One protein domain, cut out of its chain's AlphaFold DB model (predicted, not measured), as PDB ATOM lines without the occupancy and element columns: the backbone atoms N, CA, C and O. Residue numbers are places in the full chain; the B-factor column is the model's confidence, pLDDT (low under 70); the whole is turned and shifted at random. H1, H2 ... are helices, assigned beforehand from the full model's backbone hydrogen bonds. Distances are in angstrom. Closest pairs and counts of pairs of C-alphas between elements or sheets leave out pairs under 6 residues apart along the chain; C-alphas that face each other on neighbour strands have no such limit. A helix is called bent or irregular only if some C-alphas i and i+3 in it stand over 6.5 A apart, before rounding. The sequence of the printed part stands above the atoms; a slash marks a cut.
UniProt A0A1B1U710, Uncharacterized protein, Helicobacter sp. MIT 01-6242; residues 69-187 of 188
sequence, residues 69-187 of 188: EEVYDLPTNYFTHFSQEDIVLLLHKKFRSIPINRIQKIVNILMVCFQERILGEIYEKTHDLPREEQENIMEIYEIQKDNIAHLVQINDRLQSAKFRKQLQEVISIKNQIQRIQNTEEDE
ATOM      1  N   GLU A  69      16.885 -13.112 -12.389       86.12
ATOM      2  CA  GLU A  69      17.920 -12.090 -12.254       86.12
ATOM      3  C   GLU A  69      19.310 -12.712 -12.061       86.12
ATOM      4  O   GLU A  69      20.294 -12.182 -12.562       86.12
ATOM      5  N   GLU A  70      19.382 -13.891 -11.441       85.44
ATOM      6  CA  GLU A  70      20.624 -14.651 -11.241       85.44
ATOM      7  C   GLU A  70      21.269 -15.093 -12.567       85.44
ATOM      8  O   GLU A  70      22.433 -15.484 -12.596       85.44
ATOM      9  N   VAL A  71      20.537 -15.025 -13.688       85.06
ATOM     10  CA  VAL A  71      21.097 -15.275 -15.024       85.06
ATOM     11  C   VAL A  71      22.200 -14.263 -15.359       85.06
ATOM     12  O   VAL A  71      23.152 -14.624 -16.049       85.06
ATOM     13  N   TYR A  72      22.099 -13.020 -14.875       82.94
ATOM     14  CA  TYR A  72      23.099 -11.980 -15.135       82.94
ATOM     15  C   TYR A  72      24.436 -12.231 -14.431       82.94
ATOM     16  O   TYR A  72      25.461 -11.741 -14.895       82.94
ATOM     17  N   ASP A  73      24.431 -13.030 -13.365       81.81
ATOM     18  CA  ASP A  73      25.630 -13.369 -12.596       81.81
ATOM     19  C   ASP A  73      26.354 -14.604 -13.153       81.81
ATOM     20  O   ASP A  73      27.422 -14.989 -12.666       81.81
ATOM     21  N   LEU A  74      25.788 -15.262 -14.172       78.25
ATOM     22  CA  LEU A  74      26.389 -16.461 -14.733       78.25
ATOM     23  C   LEU A  74      27.564 -16.152 -15.659       78.25
ATOM     24  O   LEU A  74      27.490 -15.240 -16.484       78.25
ATOM     25  N   PRO A  75      28.623 -16.985 -15.626       78.94
ATOM     26  CA  PRO A  75      29.683 -16.899 -16.612       78.94
ATOM     27  C   PRO A  75      29.098 -17.091 -18.008       78.94
ATOM     28  O   PRO A  75      28.570 -18.156 -18.318       78.94
ATOM     29  N   THR A  76      29.271 -16.107 -18.887       82.12
ATOM     30  CA  THR A  76      28.785 -16.158 -20.276       82.12
ATOM     31  C   THR A  76      29.449 -17.250 -21.131       82.12
ATOM     32  O   THR A  76      29.113 -17.432 -22.295       82.12
ATOM     33  N   ASN A  77      30.385 -18.023 -20.574       80.50
ATOM     34  CA  ASN A  77      31.131 -19.062 -21.285       80.50
ATOM     35  C   ASN A  77      30.251 -20.188 -21.832       80.50
ATOM     36  O   ASN A  77      30.703 -20.919 -22.696       80.50
ATOM     37  N   TYR A  78      29.000 -20.341 -21.396       82.62
ATOM     38  CA  TYR A  78      28.095 -21.322 -22.000       82.62
ATOM     39  C   TYR A  78      27.785 -21.022 -23.483       82.62
ATOM     40  O   TYR A  78      27.468 -21.950 -24.224       82.62
ATOM     41  N   PHE A  79      27.945 -19.779 -23.957       86.25
ATOM     42  CA  PHE A  79      27.803 -19.430 -25.379       86.25
ATOM     43  C   PHE A  79      28.890 -20.044 -26.284       86.25
ATOM     44  O   PHE A  79      28.734 -20.040 -27.502       86.25
ATOM     45  N   THR A  80      29.967 -20.626 -25.735       83.44
ATOM     46  CA  THR A  80      30.926 -21.422 -26.532       83.44
ATOM     47  C   THR A  80      30.360 -22.780 -26.956       83.44
ATOM     48  O   THR A  80      30.894 -23.417 -27.863       83.44
ATOM     49  N   HIS A  81      29.326 -23.264 -26.264       82.94
ATOM     50  CA  HIS A  81      28.835 -24.637 -26.386       82.94
ATOM     51  C   HIS A  81      27.366 -24.725 -26.794       82.94
ATOM     52  O   HIS A  81      26.939 -25.773 -27.275       82.94
ATOM     53  N   PHE A  82      26.602 -23.653 -26.602       83.69
ATOM     54  CA  PHE A  82      25.176 -23.601 -26.895       83.69
ATOM     55  C   PHE A  82      24.867 -22.441 -27.834       83.69
ATOM     56  O   PHE A  82      25.424 -21.351 -27.682       83.69
ATOM     57  N   SER A  83      23.945 -22.669 -28.772       85.62
ATOM     58  CA  SER A  83      23.398 -21.581 -29.578       85.62
ATOM     59  C   SER A  83      22.561 -20.639 -28.711       85.62
ATOM     60  O   SER A  83      22.083 -20.996 -27.627       85.62
ATOM     61  N   GLN A  84      22.360 -19.421 -29.203       87.75
ATOM     62  CA  GLN A  84      21.510 -18.441 -28.540       87.75
ATOM     63  C   GLN A  84      20.081 -18.975 -28.362       87.75
ATOM     64  O   GLN A  84      19.478 -18.811 -27.300       87.75
ATOM     65  N   GLU A  85      19.562 -19.669 -29.374       89.88
ATOM     66  CA  GLU A  85      18.251 -20.306 -29.370       89.88
ATOM     67  C   GLU A  85      18.158 -21.395 -28.298       89.88
ATOM     68  O   GLU A  85      17.180 -21.431 -27.545       89.88
ATOM     69  N   ASP A  86      19.183 -22.241 -28.171       89.19
ATOM     70  CA  ASP A  86      19.223 -23.290 -27.149       89.19
ATOM     71  C   ASP A  86      19.153 -22.688 -25.746       89.19
ATOM     72  O   ASP A  86      18.393 -23.151 -24.894       89.19
ATOM     73  N   ILE A  87      19.903 -21.613 -25.503       89.69
ATOM     74  CA  ILE A  87      19.931 -20.927 -24.207       89.69
ATOM     75  C   ILE A  87      18.573 -20.299 -23.894       89.69
ATOM     76  O   ILE A  87      18.073 -20.449 -22.775       89.69
ATOM     77  N   VAL A  88      17.932 -19.661 -24.879       91.56
ATOM     78  CA  VAL A  88      16.565 -19.135 -24.737       91.56
ATOM     79  C   VAL A  88      15.599 -20.248 -24.343       91.56
ATOM     80  O   VAL A  88      14.817 -20.084 -23.403       91.56
ATOM     81  N   LEU A  89      15.656 -21.395 -25.021       90.62
ATOM     82  CA  LEU A  89      14.780 -22.530 -24.737       90.62
ATOM     83  C   LEU A  89      15.041 -23.127 -23.349       90.62
ATOM     84  O   LEU A  89      14.088 -23.441 -22.629       90.62
ATOM     85  N   LEU A  90      16.306 -23.258 -22.944       90.06
ATOM     86  CA  LEU A  90      16.688 -23.773 -21.629       90.06
ATOM     87  C   LEU A  90      16.213 -22.854 -20.496       90.06
ATOM     88  O   LEU A  90      15.629 -23.339 -19.522       90.06
ATOM     89  N   LEU A  91      16.399 -21.540 -20.641       89.88
ATOM     90  CA  LEU A  91      15.931 -20.550 -19.672       89.88
ATOM     91  C   LEU A  91      14.405 -20.489 -19.613       89.88
ATOM     92  O   LEU A  91      13.835 -20.520 -18.525       89.88
ATOM     93  N   HIS A  92      13.719 -20.487 -20.758       91.19
ATOM     94  CA  HIS A  92      12.256 -20.486 -20.793       91.19
ATOM     95  C   HIS A  92      11.662 -21.779 -20.208       91.19
ATOM     96  O   HIS A  92      10.639 -21.752 -19.524       91.19
ATOM     97  N   LYS A  93      12.322 -22.930 -20.403       89.81
ATOM     98  CA  LYS A  93      11.913 -24.200 -19.784       89.81
ATOM     99  C   LYS A  93      11.989 -24.149 -18.255       89.81
ATOM    100  O   LYS A  93      11.146 -24.776 -17.610       89.81
ATOM    101  N   LYS A  94      12.974 -23.436 -17.698       88.75
ATOM    102  CA  LYS A  94      13.162 -23.230 -16.254       88.75
ATOM    103  C   LYS A  94      12.184 -22.182 -15.704       88.75
ATOM    104  O   LYS A  94      11.513 -22.445 -14.711       88.75
ATOM    105  N   PHE A  95      12.038 -21.052 -16.391       90.50
ATOM    106  CA  PHE A  95      11.203 -19.914 -15.998       90.50
ATOM    107  C   PHE A  95       9.949 -19.792 -16.876       90.50
ATOM    108  O   PHE A  95       9.728 -18.777 -17.531       90.50
ATOM    109  N   ARG A  96       9.099 -20.830 -16.885       89.00
ATOM    110  CA  ARG A  96       7.916 -20.920 -17.775       89.00
ATOM    111  C   ARG A  96       6.890 -19.796 -17.605       89.00
ATOM    112  O   ARG A  96       6.081 -19.575 -18.497       89.00
ATOM    113  N   SER A  97       6.878 -19.132 -16.451       90.50
ATOM    114  CA  SER A  97       6.000 -17.991 -16.173       90.50
ATOM    115  C   SER A  97       6.441 -16.708 -16.884       90.50
ATOM    116  O   SER A  97       5.669 -15.753 -16.957       90.50
ATOM    117  N   ILE A  98       7.669 -16.666 -17.405       90.75
ATOM    118  CA  ILE A  98       8.243 -15.491 -18.049       90.75
ATOM    119  C   ILE A  98       8.023 -15.585 -19.561       90.75
ATOM    120  O   ILE A  98       8.398 -16.587 -20.168       90.75
ATOM    121  N   PRO A  99       7.475 -14.539 -20.209       93.56
ATOM    122  CA  PRO A  99       7.308 -14.528 -21.657       93.56
ATOM    123  C   PRO A  99       8.628 -14.774 -22.392       93.56
ATOM    124  O   PRO A  99       9.628 -14.109 -22.109       93.56
ATOM    125  N   ILE A 100       8.611 -15.651 -23.399       91.81
ATOM    126  CA  ILE A 100       9.794 -15.997 -24.202       91.81
ATOM    127  C   ILE A 100      10.508 -14.767 -24.780       91.81
ATOM    128  O   ILE A 100      11.732 -14.701 -24.747       91.81
ATOM    129  N   ASN A 101       9.765 -13.734 -25.187       91.81
ATOM    130  CA  ASN A 101      10.330 -12.486 -25.709       91.81
ATOM    131  C   ASN A 101      11.184 -11.738 -24.669       91.81
ATOM    132  O   ASN A 101      12.120 -11.028 -25.026       91.81
ATOM    133  N   ARG A 102      10.865 -11.864 -23.371       91.19
ATOM    134  CA  ARG A 102      11.695 -11.297 -22.298       91.19
ATOM    135  C   ARG A 102      12.969 -12.113 -22.114       91.19
ATOM    136  O   ARG A 102      14.034 -11.518 -22.015       91.19
ATOM    137  N   ILE A 103      12.868 -13.442 -22.146       91.50
ATOM    138  CA  ILE A 103      14.037 -14.331 -22.098       91.50
ATOM    139  C   ILE A 103      14.976 -14.051 -23.277       91.50
ATOM    140  O   ILE A 103      16.169 -13.887 -23.068       91.50
ATOM    141  N   GLN A 104      14.445 -13.891 -24.491       92.06
ATOM    142  CA  GLN A 104      15.229 -13.509 -25.668       92.06
ATOM    143  C   GLN A 104      16.005 -12.211 -25.443       92.06
ATOM    144  O   GLN A 104      17.207 -12.180 -25.668       92.06
ATOM    145  N   LYS A 105      15.363 -11.155 -24.926       91.81
ATOM    146  CA  LYS A 105      16.057  -9.891 -24.625       91.81
ATOM    147  C   LYS A 105      17.210 -10.076 -23.639       91.81
ATOM    148  O   LYS A 105      18.269  -9.497 -23.847       91.81
ATOM    149  N   ILE A 106      17.011 -10.884 -22.598       90.44
ATOM    150  CA  ILE A 106      18.056 -11.194 -21.614       90.44
ATOM    151  C   ILE A 106      19.222 -11.906 -22.300       90.44
ATOM    152  O   ILE A 106      20.361 -11.466 -22.191       90.44
ATOM    153  N   VAL A 107      18.937 -12.960 -23.065       91.44
ATOM    154  CA  VAL A 107      19.967 -13.731 -23.765       91.44
ATOM    155  C   VAL A 107      20.718 -12.873 -24.786       91.44
ATOM    156  O   VAL A 107      21.934 -12.994 -24.872       91.44
ATOM    157  N   ASN A 108      20.042 -11.965 -25.497       91.00
ATOM    158  CA  ASN A 108      20.691 -11.031 -26.421       91.00
ATOM    159  C   ASN A 108      21.713 -10.143 -25.702       91.00
ATOM    160  O   ASN A 108      22.814  -9.954 -26.203       91.00
ATOM    161  N   ILE A 109      21.364  -9.616 -24.524       90.62
ATOM    162  CA  ILE A 109      22.284  -8.795 -23.724       90.62
ATOM    163  C   ILE A 109      23.506  -9.622 -23.320       90.62
ATOM    164  O   ILE A 109      24.635  -9.182 -23.504       90.62
ATOM    165  N   LEU A 110      23.290 -10.841 -22.824       90.38
ATOM    166  CA  LEU A 110      24.381 -11.720 -22.402       90.38
ATOM    167  C   LEU A 110      25.268 -12.143 -23.579       90.38
ATOM    168  O   LEU A 110      26.475 -12.289 -23.400       90.38
ATOM    169  N   MET A 111      24.690 -12.317 -24.770       90.44
ATOM    170  CA  MET A 111      25.438 -12.600 -25.995       90.44
ATOM    171  C   MET A 111      26.341 -11.424 -26.366       90.44
ATOM    172  O   MET A 111      27.517 -11.633 -26.642       90.44
ATOM    173  N   VAL A 112      25.834 -10.191 -26.298       90.25
ATOM    174  CA  VAL A 112      26.658  -8.993 -26.525       90.25
ATOM    175  C   VAL A 112      27.792  -8.930 -25.503       90.25
ATOM    176  O   VAL A 112      28.947  -8.789 -25.885       90.25
ATOM    177  N   CYS A 113      27.512  -9.137 -24.213       90.00
ATOM    178  CA  CYS A 113      28.564  -9.183 -23.192       90.00
ATOM    179  C   CYS A 113      29.620 -10.262 -23.486       90.00
ATOM    180  O   CYS A 113      30.810 -10.045 -23.267       90.00
ATOM    181  N   PHE A 114      29.200 -11.421 -23.991       91.06
ATOM    182  CA  PHE A 114      30.103 -12.497 -24.377       91.06
ATOM    183  C   PHE A 114      30.977 -12.135 -25.584       91.06
ATOM    184  O   PHE A 114      32.176 -12.417 -25.559       91.06
ATOM    185  N   GLN A 115      30.391 -11.503 -26.606       90.62
ATOM    186  CA  GLN A 115      31.092 -11.003 -27.793       90.62
ATOM    187  C   GLN A 115      32.171  -9.995 -27.396       90.62
ATOM    188  O   GLN A 115      33.339 -10.203 -27.714       90.62
ATOM    189  N   GLU A 116      31.797  -8.967 -26.632       91.56
ATOM    190  CA  GLU A 116      32.719  -7.930 -26.150       91.56
ATOM    191  C   GLU A 116      33.855  -8.530 -25.317       91.56
ATOM    192  O   GLU A 116      35.022  -8.183 -25.491       91.56
ATOM    193  N   ARG A 117      33.543  -9.502 -24.452       91.44
ATOM    194  CA  ARG A 117      34.554 -10.200 -23.651       91.44
ATOM    195  C   ARG A 117      35.557 -10.952 -24.525       91.44
ATOM    196  O   ARG A 117      36.753 -10.861 -24.274       91.44
ATOM    197  N   ILE A 118      35.099 -11.693 -25.539       92.25
ATOM    198  CA  ILE A 118      36.006 -12.415 -26.446       92.25
ATOM    199  C   ILE A 118      36.836 -11.443 -27.281       92.25
ATOM    200  O   ILE A 118      38.032 -11.669 -27.445       92.25
ATOM    201  N   LEU A 119      36.235 -10.368 -27.793       93.19
ATOM    202  CA  LEU A 119      36.963  -9.340 -28.535       93.19
ATOM    203  C   LEU A 119      38.035  -8.683 -27.656       93.19
ATOM    204  O   LEU A 119      39.170  -8.536 -28.102       93.19
ATOM    205  N   GLY A 120      37.724  -8.397 -26.390       92.44
ATOM    206  CA  GLY A 120      38.700  -7.927 -25.406       92.44
ATOM    207  C   GLY A 120      39.846  -8.920 -25.183       92.44
ATOM    208  O   GLY A 120      41.011  -8.536 -25.224       92.44
ATOM    209  N   GLU A 121      39.549 -10.213 -25.038       92.88
ATOM    210  CA  GLU A 121      40.592 -11.244 -24.921       92.88
ATOM    211  C   GLU A 121      41.473 -11.340 -26.179       92.88
ATOM    212  O   GLU A 121      42.682 -11.558 -26.074       92.88
ATOM    213  N   ILE A 122      40.886 -11.192 -27.372       91.81
ATOM    214  CA  ILE A 122      41.634 -11.156 -28.634       91.81
ATOM    215  C   ILE A 122      42.548  -9.929 -28.655       91.81
ATOM    216  O   ILE A 122      43.735 -10.087 -28.936       91.81
ATOM    217  N   TYR A 123      42.022  -8.751 -28.307       92.81
ATOM    218  CA  TYR A 123      42.773  -7.497 -28.222       92.81
ATOM    219  C   TYR A 123      43.989  -7.623 -27.298       92.81
ATOM    220  O   TYR A 123      45.107  -7.267 -27.670       92.81
ATOM    221  N   GLU A 124      43.801  -8.192 -26.107       92.44
ATOM    222  CA  GLU A 124      44.888  -8.434 -25.157       92.44
ATOM    223  C   GLU A 124      45.925  -9.417 -25.712       92.44
ATOM    224  O   GLU A 124      47.130  -9.207 -25.585       92.44
ATOM    225  N   LYS A 125      45.496 -10.492 -26.379       90.19
ATOM    226  CA  LYS A 125      46.418 -11.487 -26.955       90.19
ATOM    227  C   LYS A 125      47.203 -10.965 -28.158       90.19
ATOM    228  O   LYS A 125      48.219 -11.569 -28.509       90.19
ATOM    229  N   THR A 126      46.754  -9.881 -28.782       88.81
ATOM    230  CA  THR A 126      47.418  -9.222 -29.912       88.81
ATOM    231  C   THR A 126      48.199  -7.968 -29.511       88.81
ATOM    232  O   THR A 126      48.746  -7.311 -30.391       88.81
ATOM    233  N   HIS A 127      48.333  -7.663 -28.214       88.81
ATOM    234  CA  HIS A 127      49.027  -6.458 -27.726       88.81
ATOM    235  C   HIS A 127      50.502  -6.340 -28.146       88.81
ATOM    236  O   HIS A 127      51.039  -5.238 -28.191       88.81
ATOM    237  N   ASP A 128      51.160  -7.462 -28.455       86.12
ATOM    238  CA  ASP A 128      52.549  -7.492 -28.932       86.12
ATOM    239  C   ASP A 128      52.696  -7.028 -30.396       86.12
ATOM    240  O   ASP A 128      53.812  -6.924 -30.912       86.12
ATOM    241  N   LEU A 129      51.586  -6.819 -31.109       86.44
ATOM    242  CA  LEU A 129      51.592  -6.352 -32.491       86.44
ATOM    243  C   LEU A 129      51.724  -4.822 -32.560       86.44
ATOM    244  O   LEU A 129      51.327  -4.119 -31.630       86.44
ATOM    245  N   PRO A 130      52.244  -4.273 -33.675       87.56
ATOM    246  CA  PRO A 130      52.176  -2.839 -33.927       87.56
ATOM    247  C   PRO A 130      50.730  -2.338 -33.838       87.56
ATOM    248  O   PRO A 130      49.823  -2.999 -34.341       87.56
ATOM    249  N   ARG A 131      50.528  -1.159 -33.243       87.00
ATOM    250  CA  ARG A 131      49.195  -0.602 -32.960       87.00
ATOM    251  C   ARG A 131      48.264  -0.592 -34.176       87.00
ATOM    252  O   ARG A 131      47.118  -1.000 -34.058       87.00
ATOM    253  N   GLU A 132      48.766  -0.174 -35.331       87.12
ATOM    254  CA  GLU A 132      47.994  -0.129 -36.579       87.12
ATOM    255  C   GLU A 132      47.511  -1.522 -37.015       87.12
ATOM    256  O   GLU A 132      46.364  -1.702 -37.409       87.12
ATOM    257  N   GLU A 133      48.353  -2.548 -36.878       85.31
ATOM    258  CA  GLU A 133      47.975  -3.927 -37.202       85.31
ATOM    259  C   GLU A 133      47.009  -4.505 -36.172       85.31
ATOM    260  O   GLU A 133      46.097  -5.248 -36.532       85.31
ATOM    261  N   GLN A 134      47.175  -4.147 -34.898       89.31
ATOM    262  CA  GLN A 134      46.222  -4.504 -33.857       89.31
ATOM    263  C   GLN A 134      44.838  -3.910 -34.159       89.31
ATOM    264  O   GLN A 134      43.852  -4.643 -34.124       89.31
ATOM    265  N   GLU A 135      44.762  -2.624 -34.507       89.69
ATOM    266  CA  GLU A 135      43.517  -1.935 -34.872       89.69
ATOM    267  C   GLU A 135      42.872  -2.568 -36.121       89.69
ATOM    268  O   GLU A 135      41.698  -2.936 -36.076       89.69
ATOM    269  N   ASN A 136      43.650  -2.833 -37.177       87.88
ATOM    270  CA  ASN A 136      43.169  -3.498 -38.396       87.88
ATOM    271  C   ASN A 136      42.609  -4.908 -38.129       87.88
ATOM    272  O   ASN A 136      41.578  -5.303 -38.672       87.88
ATOM    273  N   ILE A 137      43.293  -5.701 -37.297       87.19
ATOM    274  CA  ILE A 137      42.842  -7.051 -36.931       87.19
ATOM    275  C   ILE A 137      41.525  -6.984 -36.154       87.19
ATOM    276  O   ILE A 137      40.624  -7.793 -36.389       87.19
ATOM    277  N   MET A 138      41.407  -6.027 -35.237       92.25
ATOM    278  CA  MET A 138      40.199  -5.859 -34.440       92.25
ATOM    279  C   MET A 138      39.016  -5.395 -35.274       92.25
ATOM    280  O   MET A 138      37.942  -5.963 -35.114       92.25
ATOM    281  N   GLU A 139      39.213  -4.477 -36.219       91.44
ATOM    282  CA  GLU A 139      38.160  -4.050 -37.147       91.44
ATOM    283  C   GLU A 139      37.561  -5.248 -37.906       91.44
ATOM    284  O   GLU A 139      36.341  -5.410 -37.990       91.44
ATOM    285  N   ILE A 140      38.412  -6.166 -38.382       89.31
ATOM    286  CA  ILE A 140      37.964  -7.394 -39.057       89.31
ATOM    287  C   ILE A 140      37.103  -8.256 -38.124       89.31
ATOM    288  O   ILE A 140      36.068  -8.784 -38.546       89.31
ATOM    289  N   TYR A 141      37.516  -8.431 -36.868       89.88
ATOM    290  CA  TYR A 141      36.781  -9.266 -35.917       89.88
ATOM    291  C   TYR A 141      35.507  -8.603 -35.390       89.88
ATOM    292  O   TYR A 141      34.523  -9.307 -35.165       89.88
ATOM    293  N   GLU A 142      35.470  -7.277 -35.280       89.56
ATOM    294  CA  GLU A 142      34.265  -6.515 -34.952       89.56
ATOM    295  C   GLU A 142      33.195  -6.648 -36.041       89.56
ATOM    296  O   GLU A 142      32.027  -6.900 -35.735       89.56
ATOM    297  N   ILE A 143      33.582  -6.580 -37.321       91.00
ATOM    298  CA  ILE A 143      32.672  -6.834 -38.452       91.00
ATOM    299  C   ILE A 143      32.098  -8.257 -38.384       91.00
ATOM    300  O   ILE A 143      30.958  -8.506 -38.777       91.00
ATOM    301  N   GLN A 144      32.874  -9.205 -37.857       88.25
ATOM    302  CA  GLN A 144      32.499 -10.612 -37.733       88.25
ATOM    303  C   GLN A 144      31.956 -10.981 -36.347       88.25
ATOM    304  O   GLN A 144      31.887 -12.171 -36.029       88.25
ATOM    305  N   LYS A 145      31.540 -10.003 -35.530       87.75
ATOM    306  CA  LYS A 145      31.156 -10.232 -34.127       87.75
ATOM    307  C   LYS A 145      30.057 -11.284 -33.926       87.75
ATOM    308  O   LYS A 145      30.018 -11.973 -32.910       87.75
ATOM    309  N   ASP A 146      29.173 -11.440 -34.910       85.62
ATOM    310  CA  ASP A 146      28.065 -12.400 -34.863       85.62
ATOM    311  C   ASP A 146      28.511 -13.838 -35.177       85.62
ATOM    312  O   ASP A 146      27.807 -14.800 -34.867       85.62
ATOM    313  N   ASN A 147      29.710 -14.025 -35.739       87.44
ATOM    314  CA  ASN A 147      30.290 -15.342 -35.978       87.44
ATOM    315  C   ASN A 147      31.045 -15.844 -34.739       87.44
ATOM    316  O   ASN A 147      32.273 -15.957 -34.717       87.44
ATOM    317  N   ILE A 148      30.281 -16.181 -33.701       86.44
ATOM    318  CA  ILE A 148      30.799 -16.615 -32.398       86.44
ATOM    319  C   ILE A 148      31.778 -17.787 -32.512       86.44
ATOM    320  O   ILE A 148      32.838 -17.775 -31.888       86.44
ATOM    321  N   ALA A 149      31.448 -18.791 -33.329       85.19
ATOM    322  CA  ALA A 149      32.299 -19.964 -33.510       85.19
ATOM    323  C   ALA A 149      33.685 -19.576 -34.047       85.19
ATOM    324  O   ALA A 149      34.699 -20.096 -33.580       85.19
ATOM    325  N   HIS A 150      33.728 -18.634 -34.992       87.31
ATOM    326  CA  HIS A 150      34.977 -18.115 -35.530       87.31
ATOM    327  C   HIS A 150      35.764 -17.315 -34.486       87.31
ATOM    328  O   HIS A 150      36.956 -17.568 -34.314       87.31
ATOM    329  N   LEU A 151      35.113 -16.414 -33.739       88.44
ATOM    330  CA  LEU A 151      35.783 -15.634 -32.692       88.44
ATOM    331  C   LEU A 151      36.393 -16.530 -31.612       88.44
ATOM    332  O   LEU A 151      37.553 -16.347 -31.255       88.44
ATOM    333  N   VAL A 152      35.652 -17.536 -31.136       87.62
ATOM    334  CA  VAL A 152      36.157 -18.522 -30.165       87.62
ATOM    335  C   VAL A 152      37.363 -19.265 -30.742       87.62
ATOM    336  O   VAL A 152      38.404 -19.354 -30.094       87.62
ATOM    337  N   GLN A 153      37.269 -19.739 -31.988       88.88
ATOM    338  CA  GLN A 153      38.358 -20.459 -32.644       88.88
ATOM    339  C   GLN A 153      39.630 -19.608 -32.779       88.88
ATOM    340  O   GLN A 153      40.736 -20.107 -32.557       88.88
ATOM    341  N   ILE A 154      39.494 -18.340 -33.168       87.06
ATOM    342  CA  ILE A 154      40.619 -17.406 -33.265       87.06
ATOM    343  C   ILE A 154      41.202 -17.126 -31.883       87.06
ATOM    344  O   ILE A 154      42.417 -17.209 -31.706       87.06
ATOM    345  N   ASN A 155      40.349 -16.855 -30.900       89.62
ATOM    346  CA  ASN A 155      40.755 -16.567 -29.533       89.62
ATOM    347  C   ASN A 155      41.547 -17.726 -28.899       89.62
ATOM    348  O   ASN A 155      42.537 -17.493 -28.196       89.62
ATOM    349  N   ASP A 156      41.158 -18.970 -29.193       88.12
ATOM    350  CA  ASP A 156      41.876 -20.183 -28.790       88.12
ATOM    351  C   ASP A 156      43.201 -20.332 -29.547       88.12
ATOM    352  O   ASP A 156      44.245 -20.608 -28.955       88.12
ATOM    353  N   ARG A 157      43.204 -20.099 -30.866       87.75
ATOM    354  CA  ARG A 157      44.434 -20.138 -31.675       87.75
ATOM    355  C   ARG A 157      45.465 -19.124 -31.194       87.75
ATOM    356  O   ARG A 157      46.640 -19.472 -31.094       87.75
ATOM    357  N   LEU A 158      45.037 -17.916 -30.836       87.25
ATOM    358  CA  LEU A 158      45.896 -16.863 -30.295       87.25
ATOM    359  C   LEU A 158      46.504 -17.210 -28.931       87.25
ATOM    360  O   LEU A 158      47.508 -16.606 -28.556       87.25
ATOM    361  N   GLN A 159      45.991 -18.208 -28.200       85.62
ATOM    362  CA  GLN A 159      46.683 -18.719 -27.010       85.62
ATOM    363  C   GLN A 159      47.991 -19.441 -27.369       85.62
ATOM    364  O   GLN A 159      48.946 -19.415 -26.586       85.62
ATOM    365  N   SER A 160      48.071 -20.043 -28.558       88.56
ATOM    366  CA  SER A 160      49.263 -20.750 -29.022       88.56
ATOM    367  C   SER A 160      50.376 -19.778 -29.403       88.56
ATOM    368  O   SER A 160      50.266 -19.023 -30.370       88.56
ATOM    369  N   ALA A 161      51.513 -19.868 -28.707       82.81
ATOM    370  CA  ALA A 161      52.712 -19.096 -29.038       82.81
ATOM    371  C   ALA A 161      53.189 -19.342 -30.481       82.81
ATOM    372  O   ALA A 161      53.664 -18.423 -31.144       82.81
ATOM    373  N   LYS A 162      53.007 -20.567 -31.001       85.94
ATOM    374  CA  LYS A 162      53.326 -20.899 -32.396       85.94
ATOM    375  C   LYS A 162      52.478 -20.080 -33.366       85.94
ATOM    376  O   LYS A 162      53.014 -19.546 -34.328       85.94
ATOM    377  N   PHE A 163      51.175 -19.982 -33.110       86.31
ATOM    378  CA  PHE A 163      50.273 -19.220 -33.967       86.31
ATOM    379  C   PHE A 163      50.552 -17.716 -33.878       86.31
ATOM    380  O   PHE A 163      50.627 -17.062 -34.911       86.31
ATOM    381  N   ARG A 164      50.809 -17.179 -32.674       83.56
ATOM    382  CA  ARG A 164      51.215 -15.771 -32.513       83.56
ATOM    383  C   ARG A 164      52.487 -15.441 -33.297       83.56
ATOM    384  O   ARG A 164      52.532 -14.425 -33.980       83.56
ATOM    385  N   LYS A 165      53.482 -16.332 -33.273       83.75
ATOM    386  CA  LYS A 165      54.711 -16.162 -34.059       83.75
ATOM    387  C   LYS A 165      54.439 -16.181 -35.567       83.75
ATOM    388  O   LYS A 165      54.950 -15.332 -36.283       83.75
ATOM    389  N   GLN A 166      53.599 -17.101 -36.041       84.12
ATOM    390  CA  GLN A 166      53.192 -17.138 -37.451       84.12
ATOM    391  C   GLN A 166      52.470 -15.853 -37.873       84.12
ATOM    392  O   GLN A 166      52.723 -15.339 -38.957       84.12
ATOM    393  N   LEU A 167      51.605 -15.310 -37.014       84.88
ATOM    394  CA  LEU A 167      50.922 -14.042 -37.270       84.88
ATOM    395  C   LEU A 167      51.920 -12.880 -37.388       84.88
ATOM    396  O   LEU A 167      51.841 -12.099 -38.333       84.88
ATOM    397  N   GLN A 168      52.899 -12.810 -36.484       83.25
ATOM    398  CA  GLN A 168      53.975 -11.815 -36.544       83.25
ATOM    399  C   GLN A 168      54.821 -11.945 -37.817       83.25
ATOM    400  O   GLN A 168      55.160 -10.937 -38.432       83.25
ATOM    401  N   GLU A 169      55.140 -13.170 -38.243       85.25
ATOM    402  CA  GLU A 169      55.870 -13.422 -39.490       85.25
ATOM    403  C   GLU A 169      55.083 -12.926 -40.713       85.25
ATOM    404  O   GLU A 169      55.644 -12.238 -41.563       85.25
ATOM    405  N   VAL A 170      53.774 -13.194 -40.775       85.62
ATOM    406  CA  VAL A 170      52.904 -12.709 -41.862       85.62
ATOM    407  C   VAL A 170      52.848 -11.181 -41.895       85.62
ATOM    408  O   VAL A 170      52.994 -10.589 -42.963       85.62
ATOM    409  N   ILE A 171      52.698 -10.537 -40.735       85.50
ATOM    410  CA  ILE A 171      52.706  -9.071 -40.623       85.50
ATOM    411  C   ILE A 171      54.056  -8.500 -41.069       85.50
ATOM    412  O   ILE A 171      54.108  -7.523 -41.814       85.50
ATOM    413  N   SER A 172      55.164  -9.135 -40.681       83.19
ATOM    414  CA  SER A 172      56.500  -8.721 -41.119       83.19
ATOM    415  C   SER A 172      56.654  -8.792 -42.640       83.19
ATOM    416  O   SER A 172      57.241  -7.886 -43.227       83.19
ATOM    417  N   ILE A 173      56.133  -9.841 -43.283       85.19
ATOM    418  CA  ILE A 173      56.168  -9.992 -44.746       85.19
ATOM    419  C   ILE A 173      55.313  -8.912 -45.418       85.19
ATOM    420  O   ILE A 173      55.784  -8.259 -46.346       85.19
ATOM    421  N   LYS A 174      54.089  -8.672 -44.926       84.38
ATOM    422  CA  LYS A 174      53.211  -7.596 -45.421       84.38
ATOM    423  C   LYS A 174      53.930  -6.242 -45.391       84.38
ATOM    424  O   LYS A 174      53.966  -5.547 -46.403       84.38
ATOM    425  N   ASN A 175      54.571  -5.919 -44.269       82.06
ATOM    426  CA  ASN A 175      55.304  -4.665 -44.100       82.06
ATOM    427  C   ASN A 175      56.507  -4.553 -45.048       82.06
ATOM    428  O   ASN A 175      56.818  -3.462 -45.518       82.06
ATOM    429  N   GLN A 176      57.198  -5.658 -45.338       83.50
ATOM    430  CA  GLN A 176      58.283  -5.667 -46.327       83.50
ATOM    431  C   GLN A 176      57.763  -5.393 -47.741       83.50
ATOM    432  O   GLN A 176      58.369  -4.598 -48.454       83.50
ATOM    433  N   ILE A 177      56.635  -5.998 -48.121       83.56
ATOM    434  CA  ILE A 177      56.003  -5.780 -49.429       83.56
ATOM    435  C   ILE A 177      55.570  -4.318 -49.583       83.56
ATOM    436  O   ILE A 177      55.918  -3.695 -50.580       83.56
ATOM    437  N   GLN A 178      54.890  -3.747 -48.582       81.12
ATOM    438  CA  GLN A 178      54.483  -2.336 -48.611       81.12
ATOM    439  C   GLN A 178      55.674  -1.382 -48.740       81.12
ATOM    440  O   GLN A 178      55.600  -0.402 -49.469       81.12
ATOM    441  N   ARG A 179      56.795  -1.670 -48.067       80.12
ATOM    442  CA  ARG A 179      58.008  -0.851 -48.204       80.12
ATOM    443  C   ARG A 179      58.577  -0.894 -49.617       80.12
ATOM    444  O   ARG A 179      58.978   0.147 -50.117       80.12
ATOM    445  N   ILE A 180      58.619  -2.072 -50.238       81.56
ATOM    446  CA  ILE A 180      59.111  -2.221 -51.615       81.56
ATOM    447  C   ILE A 180      58.222  -1.422 -52.574       81.56
ATOM    448  O   ILE A 180      58.741  -0.615 -53.331       81.56
ATOM    449  N   GLN A 181      56.899  -1.564 -52.461       78.56
ATOM    450  CA  GLN A 181      55.939  -0.846 -53.306       78.56
ATOM    451  C   GLN A 181      56.058   0.677 -53.170       78.56
ATOM    452  O   GLN A 181      56.128   1.371 -54.173       78.56
ATOM    453  N   ASN A 182      56.179   1.192 -51.944       74.19
ATOM    454  CA  ASN A 182      56.335   2.633 -51.733       74.19
ATOM    455  C   ASN A 182      57.696   3.166 -52.217       74.19
ATOM    456  O   ASN A 182      57.807   4.345 -52.513       74.19
ATOM    457  N   THR A 183      58.737   2.326 -52.285       70.56
ATOM    458  CA  THR A 183      60.054   2.749 -52.799       70.56
ATOM    459  C   THR A 183      60.061   2.805 -54.331       70.56
ATOM    460  O   THR A 183      60.753   3.635 -54.902       70.56
ATOM    461  N   GLU A 184      59.275   1.951 -54.995       59.97
ATOM    462  CA  GLU A 184      59.107   1.962 -56.457       59.97
ATOM    463  C   GLU A 184      58.245   3.145 -56.944       59.97
ATOM    464  O   GLU A 184      58.436   3.602 -58.063       59.97
ATOM    465  N   GLU A 185      57.340   3.677 -56.113       56.28
ATOM    466  CA  GLU A 185      56.513   4.856 -56.440       56.28
ATOM    467  C   GLU A 185      57.238   6.207 -56.259       56.28
ATOM    468  O   GLU A 185      56.808   7.201 -56.836       56.28
ATOM    469  N   ASP A 186      58.332   6.256 -55.488       52.72
ATOM    470  CA  ASP A 186      59.135   7.474 -55.257       52.72
ATOM    471  C   ASP A 186      60.288   7.650 -56.282       52.72
ATOM    472  O   ASP A 186      60.978   8.675 -56.271       52.72
ATOM    473  N   GLU A 187      60.525   6.659 -57.155       51.34
ATOM    474  CA  GLU A 187      61.559   6.687 -58.210       51.34
ATOM    475  C   GLU A 187      61.019   7.022 -59.624       51.34
ATOM    476  O   GLU A 187      61.825   7.141 -60.554       51.34
TER     477      GLU A 187
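AT A GLANCE: This is residues 69 to 187 of the 188 residues of an uncharacterized protein of Helicobacter sp. MIT 01-6242 (UniProt A0A1B1U710). One long helix, H4, is the spine of the domain, with H3 packed on its first part, residues 100 to 111, the short H2 on its middle, residues 110 to 114, with the short H1 near Leu 110, and H5 and H6 packed on its later part, residues 115 to 123. The last helix, H7, swings away past the far end of H4 as a long arm, and its residues 172 to 185 stick out, with 186 and 187 after them. The printed part has 119 residues with seven named helices, H1 to H7 in order, and no named strand; the class is all helix. The whole is loose, with a radius of gyration of the C-alphas of 19.8 A, and spans 73 by 28 by 18 A, the arm adding to the length.

IN THESE COORDINATES: H1 is residues 69 to 73, beginning at C-alpha 69 at (17.920, -12.090, -12.254). H2 is residues 76 to 80; it is neither bent nor irregular, but only just: C-alphas 76 and 79 are 6.1 A apart. H3, residues 84 to 94, is 15.6 A long. H4, residues 100 to 125, is the longest helix by residues and runs 37.0 A from C-alpha 100 at (9.794, -15.997, -24.202). H5, residues 131 to 143, is 18.5 A long, and H6, residues 148 to 157, is 14.1 A long. H7, residues 161 to 185, runs 36.6 A to C-alpha 185 at (56.513, 4.856, -56.440).

HOW THE PARTS SIT: H4 is the hub and touches four helices. Its residues 100 to 111 touch H3 at a steep tilt of 48 degrees, opposite ways; the closest C-alphas, of Val 88 and Gln 104, are 5.9 A apart. Its residues 110 to 114 touch H2, closest at the C-alphas of Thr 76 and Phe 114, 5.7 A. H1 is close to H4 but not clearly touching, with the C-alphas of Tyr 72 and Leu 110 7.4 A apart. H4 and H5 form a helical hairpin at a shallow tilt of 21 degrees, opposite ways, with residues 119 to 123 of H4 touching H5; the closest C-alphas are those of Tyr 123 and Met 138, 6.9 A. Residues 115 to 122 of H4 touch H6, the same way at a shallow tilt of 25 degrees, closest at the C-alphas of Ile 122 and Asn 155, 5.6 A. H7 touches no helix, and H4 and H7 are apart. In H3 to H7 every O i to N i+4 pair is within hydrogen-bond range; H1 and H2 each have 0 of 1, beside 2 of 2 O i to N i+3 pairs.

THE WHOLE: The C-alphas of Ser 97 and Glu 187, the two farthest apart, are 73.9 A apart. Without residues 172 to 187, which stand free, the body spans 55 by 22 by 20 A. The printed part has no cut, and the six links between helices are tight. The mean pLDDT of the printed part is 86.3, and residues 184 to 187 are under 70.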